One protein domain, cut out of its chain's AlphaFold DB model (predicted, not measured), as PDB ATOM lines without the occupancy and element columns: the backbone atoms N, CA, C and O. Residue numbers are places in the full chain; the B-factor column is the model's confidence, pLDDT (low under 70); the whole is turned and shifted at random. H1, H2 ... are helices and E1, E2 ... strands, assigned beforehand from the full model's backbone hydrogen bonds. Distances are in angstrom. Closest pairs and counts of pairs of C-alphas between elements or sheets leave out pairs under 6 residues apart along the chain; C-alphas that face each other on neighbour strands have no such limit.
ATOM      1  N   LEU A 335     170.290 262.394 138.411       93.75
ATOM      2  CA  LEU A 335     168.858 262.610 138.216       93.75
ATOM      3  C   LEU A 335     168.577 263.207 136.829       93.75
ATOM      4  O   LEU A 335     167.623 262.781 136.182       93.75
ATOM      5  N   ALA A 336     169.409 264.149 136.374       93.69
ATOM      6  CA  ALA A 336     169.292 264.745 135.043       93.69
ATOM      7  C   ALA A 336     169.419 263.702 133.922       93.69
ATOM      8  O   ALA A 336     168.630 263.726 132.981       93.69
ATOM      9  N   ALA A 337     170.376 262.776 134.045       90.69
ATOM     10  CA  ALA A 337     170.630 261.754 133.035       90.69
ATOM     11  C   ALA A 337     169.527 260.687 132.985       90.69
ATOM     12  O   ALA A 337     169.075 260.316 131.904       90.69
ATOM     13  N   LEU A 338     169.071 260.198 134.145       91.50
ATOM     14  CA  LEU A 338     168.103 259.096 134.206       91.50
ATOM     15  C   LEU A 338     166.636 259.546 134.131       91.50
ATOM     16  O   LEU A 338     165.790 258.790 133.659       91.50
ATOM     17  N   PHE A 339     166.304 260.744 134.626       93.38
ATOM     18  CA  PHE A 339     164.919 261.215 134.750       93.38
ATOM     19  C   PHE A 339     164.771 262.694 134.350       93.38
ATOM     20  O   PHE A 339     164.388 263.519 135.189       93.38
ATOM     21  N   PRO A 340     164.991 263.054 133.071       93.19
ATOM     22  CA  PRO A 340     164.967 264.446 132.612       93.19
ATOM     23  C   PRO A 340     163.633 265.159 132.888       93.19
ATOM     24  O   PRO A 340     163.624 266.310 133.312       93.19
ATOM     25  N   ALA A 341     162.495 264.468 132.761       90.94
ATOM     26  CA  ALA A 341     161.175 265.040 133.062       90.94
ATOM     27  C   ALA A 341     160.956 265.333 134.561       90.94
ATOM     28  O   ALA A 341     160.199 266.235 134.921       90.94
ATOM     29  N   VAL A 342     161.607 264.570 135.447       92.81
ATOM     30  CA  VAL A 342     161.600 264.848 136.890       92.81
ATOM     31  C   VAL A 342     162.568 265.988 137.182       92.81
ATOM     32  O   VAL A 342     162.192 266.916 137.888       92.81
ATOM     33  N   ALA A 343     163.768 265.969 136.595       94.00
ATOM     34  CA  ALA A 343     164.750 267.046 136.708       94.00
ATOM     35  C   ALA A 343     164.209 268.406 136.229       94.00
ATOM     36  O   ALA A 343     164.531 269.421 136.830       94.00
ATOM     37  N   ALA A 344     163.326 268.436 135.225       93.12
ATOM     38  CA  ALA A 344     162.646 269.655 134.775       93.12
ATOM     39  C   ALA A 344     161.726 270.290 135.839       93.12
ATOM     40  O   ALA A 344     161.383 271.460 135.735       93.12
ATOM     41  N   GLN A 345     161.334 269.534 136.870       94.44
ATOM     42  CA  GLN A 345     160.545 270.025 138.008       94.44
ATOM     43  C   GLN A 345     161.425 270.474 139.181       94.44
ATOM     44  O   GLN A 345     160.918 270.715 140.278       94.44
ATOM     45  N   TRP A 346     162.747 270.519 139.003       95.69
ATOM     46  CA  TRP A 346     163.656 271.060 140.006       95.69
ATOM     47  C   TRP A 346     163.344 272.534 140.227       95.69
ATOM     48  O   TRP A 346     163.221 273.291 139.269       95.69
ATOM     49  N   HIS A 347     163.205 272.951 141.484       96.12
ATOM     50  CA  HIS A 347     162.909 274.350 141.755       96.12
ATOM     51  C   HIS A 347     164.083 275.238 141.295       96.12
ATOM     52  O   HIS A 347     165.220 274.924 141.669       96.12
ATOM     53  N   PRO A 348     163.834 276.346 140.565       91.81
ATOM     54  CA  PRO A 348     164.888 277.202 140.012       91.81
ATOM     55  C   PRO A 348     165.819 277.780 141.088       91.81
ATOM     56  O   PRO A 348     167.030 277.626 140.976       91.81
ATOM     57  N   ASP A 349     165.261 278.338 142.175       92.12
ATOM     58  CA  ASP A 349     166.080 279.112 143.131       92.12
ATOM     59  C   ASP A 349     166.218 278.502 144.542       92.12
ATOM     60  O   ASP A 349     167.182 278.774 145.259       92.12
ATOM     61  N   ARG A 350     165.293 277.635 144.984       95.38
ATOM     62  CA  ARG A 350     165.256 277.141 146.380       95.38
ATOM     63  C   ARG A 350     166.295 276.071 146.726       95.38
ATOM     64  O   ARG A 350     166.448 275.733 147.897       95.38
ATOM     65  N   ASN A 351     167.004 275.533 145.735       95.31
ATOM     66  CA  ASN A 351     168.041 274.513 145.939       95.31
ATOM     67  C   ASN A 351     169.464 275.093 146.012       95.31
ATOM     68  O   ASN A 351     170.432 274.333 146.125       95.31
ATOM     69  N   GLY A 352     169.601 276.424 145.970       90.88
ATOM     70  CA  GLY A 352     170.900 277.088 145.921       90.88
ATOM     71  C   GLY A 352     171.714 276.630 144.698       90.88
ATOM     72  O   GLY A 352     171.142 276.445 143.627       90.88
ATOM     73  N   PRO A 353     173.035 276.398 144.824       92.88
ATOM     74  CA  PRO A 353     173.879 276.018 143.688       92.88
ATOM     75  C   PRO A 353     173.717 274.552 143.244       92.88
ATOM     76  O   PRO A 353     174.351 274.149 142.269       92.88
ATOM     77  N   LEU A 354     172.931 273.739 143.965       94.44
ATOM     78  CA  LEU A 354     172.797 272.307 143.703       94.44
ATOM     79  C   LEU A 354     171.939 272.054 142.460       94.44
ATOM     80  O   LEU A 354     170.750 272.386 142.436       94.44
ATOM     81  N   ARG A 355     172.527 271.391 141.462       94.12
ATOM     82  CA  ARG A 355     171.863 271.060 140.197       94.12
ATOM     83  C   ARG A 355     171.435 269.581 140.108       94.12
ATOM     84  O   ARG A 355     172.029 268.733 140.781       94.12
ATOM     85  N   PRO A 356     170.426 269.240 139.280       94.50
ATOM     86  CA  PRO A 356     169.959 267.858 139.104       94.50
ATOM     87  C   PRO A 356     171.024 266.860 138.618       94.50
ATOM     88  O   PRO A 356     170.941 265.670 138.915       94.50
ATOM     89  N   ASP A 357     172.031 267.307 137.873       93.75
ATOM     90  CA  ASP A 357     173.155 266.492 137.394       93.75
ATOM     91  C   ASP A 357     174.185 266.180 138.496       93.75
ATOM     92  O   ASP A 357     174.988 265.262 138.353       93.75
ATOM     93  N   GLN A 358     174.123 266.889 139.627       93.75
ATOM     94  CA  GLN A 358     175.025 266.732 140.773       93.75
ATOM     95  C   GLN A 358     174.453 265.835 141.880       93.75
ATOM     96  O   GLN A 358     175.065 265.668 142.937       93.75
ATOM     97  N   VAL A 359     173.273 265.248 141.664       94.06
ATOM     98  CA  VAL A 359     172.647 264.298 142.588       94.06
ATOM     99  C   VAL A 359     172.280 263.012 141.863       94.06
ATOM    100  O   VAL A 359     171.851 263.033 140.713       94.06
ATOM    101  N   THR A 360     172.400 261.874 142.543       94.31
ATOM    102  CA  THR A 360     171.914 260.603 141.998       94.31
ATOM    103  C   THR A 360     170.390 260.540 142.071       94.31
ATOM    104  O   THR A 360     169.769 261.068 143.003       94.31
ATOM    105  N   ALA A 361     169.764 259.829 141.131       91.38
ATOM    106  CA  ALA A 361     168.314 259.609 141.145       91.38
ATOM    107  C   ALA A 361     167.809 258.873 142.408       91.38
ATOM    108  O   ALA A 361     166.622 258.936 142.725       91.38
ATOM    109  N   GLN A 362     168.704 258.186 143.130       91.12
ATOM    110  CA  GLN A 362     168.436 257.466 144.383       91.12
ATOM    111  C   GLN A 362     168.778 258.270 145.648       91.12
ATOM    112  O   GLN A 362     168.670 257.739 146.755       91.12
ATOM    113  N   SER A 363     169.175 259.538 145.517       92.44
ATOM    114  CA  SER A 363     169.525 260.375 146.663       92.44
ATOM    115  C   SER A 363     168.339 260.574 147.615       92.44
ATOM    116  O   SER A 363     167.214 260.851 147.189       92.44
ATOM    117  N   ASN A 364     168.610 260.475 148.920       92.00
ATOM    118  CA  ASN A 364     167.657 260.798 149.987       92.00
ATOM    119  C   ASN A 364     167.665 262.291 150.367       92.00
ATOM    120  O   ASN A 364     166.878 262.697 151.220       92.00
ATOM    121  N   LYS A 365     168.534 263.112 149.760       91.94
ATOM    122  CA  LYS A 365     168.626 264.548 150.059       91.94
ATOM    123  C   LYS A 365     167.298 265.234 149.735       91.94
ATOM    124  O   LYS A 365     166.811 265.112 148.614       91.94
ATOM    125  N   LEU A 366     166.717 265.940 150.704       94.75
ATOM    126  CA  LEU A 366     165.528 266.756 150.475       94.75
ATOM    127  C   LEU A 366     165.906 267.976 149.633       94.75
ATOM    128  O   LEU A 366     166.802 268.735 150.000       94.75
ATOM    129  N   VAL A 367     165.219 268.132 148.509       96.00
ATOM    130  CA  VAL A 367     165.353 269.255 147.579       96.00
ATOM    131  C   VAL A 367     163.964 269.782 147.245       96.00
ATOM    132  O   VAL A 367     162.965 269.071 147.384       96.00
ATOM    133  N   TRP A 368     163.895 271.041 146.846       96.12
ATOM    134  CA  TRP A 368     162.667 271.712 146.461       96.12
ATOM    135  C   TRP A 368     162.308 271.398 145.013       96.12
ATOM    136  O   TRP A 368     163.152 271.459 144.116       96.12
ATOM    137  N   TRP A 369     161.037 271.086 144.798       95.12
ATOM    138  CA  TRP A 369     160.437 270.844 143.491       95.12
ATOM    139  C   TRP A 369     159.373 271.894 143.229       95.12
ATOM    140  O   TRP A 369     158.718 272.333 144.170       95.12
ATOM    141  N   GLN A 370     159.175 272.234 141.963       95.12
ATOM    142  CA  GLN A 370     158.078 273.066 141.493       95.12
ATOM    143  C   GLN A 370     157.161 272.229 140.596       95.12
ATOM    144  O   GLN A 370     157.619 271.389 139.816       95.12
ATOM    145  N   CYS A 371     155.848 272.397 140.734       92.62
ATOM    146  CA  CYS A 371     154.894 271.640 139.937       92.62
ATOM    147  C   CYS A 371     154.899 272.153 138.497       92.62
ATOM    148  O   CYS A 371     154.860 273.354 138.263       92.62
ATOM    149  N   ALA A 372     154.853 271.233 137.534       88.62
ATOM    150  CA  ALA A 372     154.711 271.589 136.125       88.62
ATOM    151  C   ALA A 372     153.312 272.139 135.769       88.62
ATOM    152  O   ALA A 372     153.163 272.768 134.730       88.62
ATOM    153  N   VAL A 373     152.291 271.866 136.593       87.88
ATOM    154  CA  VAL A 373     150.898 272.293 136.352       87.88
ATOM    155  C   VAL A 373     150.622 273.670 136.953       87.88
ATOM    156  O   VAL A 373     149.962 274.487 136.325       87.88
ATOM    157  N   ASP A 374     151.115 273.915 138.165       87.44
ATOM    158  CA  ASP A 374     150.899 275.163 138.897       87.44
ATOM    159  C   ASP A 374     152.221 275.607 139.545       87.44
ATOM    160  O   ASP A 374     152.667 274.977 140.512       87.44
ATOM    161  N   PRO A 375     152.868 276.672 139.039       87.56
ATOM    162  CA  PRO A 375     154.127 277.174 139.584       87.56
ATOM    163  C   PRO A 375     154.070 277.581 141.063       87.56
ATOM    164  O   PRO A 375     155.123 277.620 141.702       87.56
ATOM    165  N   GLY A 376     152.879 277.860 141.612       86.75
ATOM    166  CA  GLY A 376     152.673 278.156 143.032       86.75
ATOM    167  C   GLY A 376     152.721 276.920 143.935       86.75
ATOM    168  O   GLY A 376     152.785 277.039 145.156       86.75
ATOM    169  N   HIS A 377     152.707 275.716 143.362       91.75
ATOM    170  CA  HIS A 377     152.912 274.484 144.107       91.75
ATOM    171  C   HIS A 377     154.396 274.120 144.157       91.75
ATOM    172  O   HIS A 377     154.900 273.411 143.279       91.75
ATOM    173  N   ASP A 378     155.075 274.501 145.233       93.06
ATOM    174  CA  ASP A 378     156.419 274.025 145.541       93.06
ATOM    175  C   ASP A 378     156.460 273.158 146.807       93.06
ATOM    176  O   ASP A 378     155.688 273.326 147.752       93.06
ATOM    177  N   TRP A 379     157.322 272.140 146.814       94.25
ATOM    178  CA  TRP A 379     157.421 271.233 147.959       94.25
ATOM    179  C   TRP A 379     158.801 270.589 148.098       94.25
ATOM    180  O   TRP A 379     159.464 270.323 147.092       94.25
ATOM    181  N   PRO A 380     159.224 270.258 149.331       94.56
ATOM    182  CA  PRO A 380     160.435 269.491 149.557       94.56
ATOM    183  C   PRO A 380     160.158 267.990 149.378       94.56
ATOM    184  O   PRO A 380     159.210 267.443 149.944       94.56
ATOM    185  N   ALA A 381     161.000 267.301 148.611       94.25
ATOM    186  CA  ALA A 381     161.018 265.840 148.505       94.25
ATOM    187  C   ALA A 381     162.406 265.352 148.069       94.25
ATOM    188  O   ALA A 381     163.193 266.114 147.514       94.25
ATOM    189  N   SER A 382     162.724 264.077 148.289       94.56
ATOM    190  CA  SER A 382     163.983 263.504 147.801       94.56
ATOM    191  C   SER A 382     163.873 263.025 146.345       94.56
ATOM    192  O   SER A 382     162.808 262.527 145.955       94.56
ATOM    193  N   PRO A 383     164.957 263.092 145.540       94.25
ATOM    194  CA  PRO A 383     165.001 262.495 144.202       94.25
ATOM    195  C   PRO A 383     164.546 261.032 144.181       94.25
ATOM    196  O   PRO A 383     163.748 260.651 143.325       94.25
ATOM    197  N   LYS A 384     164.944 260.235 145.182       93.06
ATOM    198  CA  LYS A 384     164.517 258.835 145.332       93.06
ATOM    199  C   LYS A 384     162.996 258.676 145.398       93.06
ATOM    200  O   LYS A 384     162.436 257.791 144.751       93.06
ATOM    201  N   SER A 385     162.319 259.520 146.181       91.38
ATOM    202  CA  SER A 385     160.857 259.477 146.322       91.38
ATOM    203  C   SER A 385     160.152 259.876 145.023       91.38
ATOM    204  O   SER A 385     159.155 259.257 144.644       91.38
ATOM    205  N   ARG A 386     160.704 260.855 144.294       91.56
ATOM    206  CA  ARG A 386     160.165 261.302 143.004       91.56
ATOM    207  C   ARG A 386     160.306 260.249 141.901       91.56
ATOM    208  O   ARG A 386     159.382 260.089 141.110       91.56
ATOM    209  N   THR A 387     161.431 259.532 141.849       89.31
ATOM    210  CA  THR A 387     161.753 258.592 140.758       89.31
ATOM    211  C   THR A 387     161.222 257.178 140.999       89.31
ATOM    212  O   THR A 387     160.633 256.590 140.096       89.31
ATOM    213  N   ARG A 388     161.364 256.627 142.217       79.81
ATOM    214  CA  ARG A 388     160.842 255.289 142.569       79.81
ATOM    215  C   ARG A 388     159.448 255.322 143.186       79.81
ATOM    216  O   ARG A 388     158.645 254.438 142.914       79.81
ATOM    217  N   GLY A 389     159.155 256.325 144.012       66.00
ATOM    218  CA  GLY A 389     157.891 256.414 144.749       66.00
ATOM    219  C   GLY A 389     156.705 256.935 143.934       66.00
ATOM    220  O   GLY A 389     155.600 256.981 144.466       66.00
ATOM    221  N   ARG A 390     156.919 257.363 142.675       65.94
ATOM    222  CA  ARG A 390     155.923 258.044 141.816       65.94
ATOM    223  C   ARG A 390     155.147 259.140 142.562       65.94
ATOM    224  O   ARG A 390     153.959 259.354 142.325       65.94
ATOM    225  N   THR A 391     155.802 259.838 143.489       75.69
ATOM    226  CA  THR A 391     155.174 260.939 144.218       75.69
ATOM    227  C   THR A 391     155.252 262.200 143.361       75.69
ATOM    228  O   THR A 391     156.330 262.650 142.977       75.69
ATOM    229  N   GLY A 392     154.089 262.722 142.976       85.50
ATOM    230  CA  GLY A 392     153.959 263.985 142.252       85.50
ATOM    231  C   GLY A 392     153.788 265.171 143.198       85.50
ATOM    232  O   GLY A 392     154.113 265.101 144.383       85.50
ATOM    233  N   CYS A 393     153.234 266.256 142.666       91.38
ATOM    234  CA  CYS A 393     152.849 267.415 143.461       91.38
ATOM    235  C   CYS A 393     151.812 267.026 144.538       91.38
ATOM    236  O   CYS A 393     150.743 266.517 144.186       91.38
ATOM    237  N   PRO A 394     152.083 267.257 145.840       90.06
ATOM    238  CA  PRO A 394     151.166 266.883 146.916       90.06
ATOM    239  C   PRO A 394     149.880 267.717 146.913       90.06
ATOM    240  O   PRO A 394     148.856 267.237 147.389       90.06
ATOM    241  N   TYR A 395     149.913 268.925 146.355       90.75
ATOM    242  CA  TYR A 395     148.742 269.786 146.209       90.75
ATOM    243  C   TYR A 395     147.812 269.263 145.103       90.75
ATOM    244  O   TYR A 395     146.645 268.982 145.362       90.75
ATOM    245  N   CYS A 396     148.340 268.979 143.904       86.94
ATOM    246  CA  CYS A 396     147.560 268.354 142.823       86.94
ATOM    247  C   CYS A 396     147.014 266.970 143.211       86.94
ATOM    248  O   CYS A 396     145.933 266.579 142.783       86.94
ATOM    249  N   ALA A 397     147.748 266.230 144.047       86.88
ATOM    250  CA  ALA A 397     147.324 264.933 144.567       86.88
ATOM    251  C   ALA A 397     146.375 265.021 145.781       86.88
ATOM    252  O   ALA A 397     146.113 263.990 146.399       86.88
ATOM    253  N   ASN A 398     145.880 266.212 146.148       85.81
ATOM    254  CA  ASN A 398     144.957 266.431 147.272       85.81
ATOM    255  C   ASN A 398     145.497 265.963 148.643       85.81
ATOM    256  O   ASN A 398     144.730 265.625 149.541       85.81
TER     257      ASN A 398
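This is residues 335 to 398 of the 891 residues of an uncharacterized protein of Micromonospora sp. WMMC415 (UniProt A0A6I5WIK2). This small domain has little regular structure: a short two-stranded antiparallel hairpin, E1 and E2, with three very short helices and much loop. Residues 344 to 366 form a long loop from H2 to E1. The printed part has 64 residues, 21 of them in named elements, in the order H1, H2, E1, E2, H3; the class is mixed. It is compact, with a radius of gyration of the C-alphas of 10.6 A and spans of 29 by 24 by 18 A.

E1, residues 367 to 370, and E2, residues 378 to 381, form a hairpin at 145 degrees; N 369 and O 379 are within hydrogen-bond range at 2.9 A. H3, residues 383 to 387, has its O i to N i+4 pair within range. H2, residues 340 to 343, is close to H3 but not clearly touching: their closest C-alphas, of Val 342 and Arg 386, are 7.2 A apart. H1, residues 335 to 338, and H2 touch only at the corner, closest at the C-alphas of Ala 336 and Ala 343, 5.4 A; both are too short for an O i to N i+4 pair.

E1 spans 10.2 A from C-alpha 367 at (165.353, 269.255, 147.579), and E2 9.8 A. H3 ends at C-alpha 387 at (161.753, 258.592, 140.758).

The C-alphas farthest apart, of Gln 358 and Asn 398, are 30.8 A apart. The printed part has no cut. The link from H2 to E1 is long. Residues 389 to 390 have pLDDT under 70.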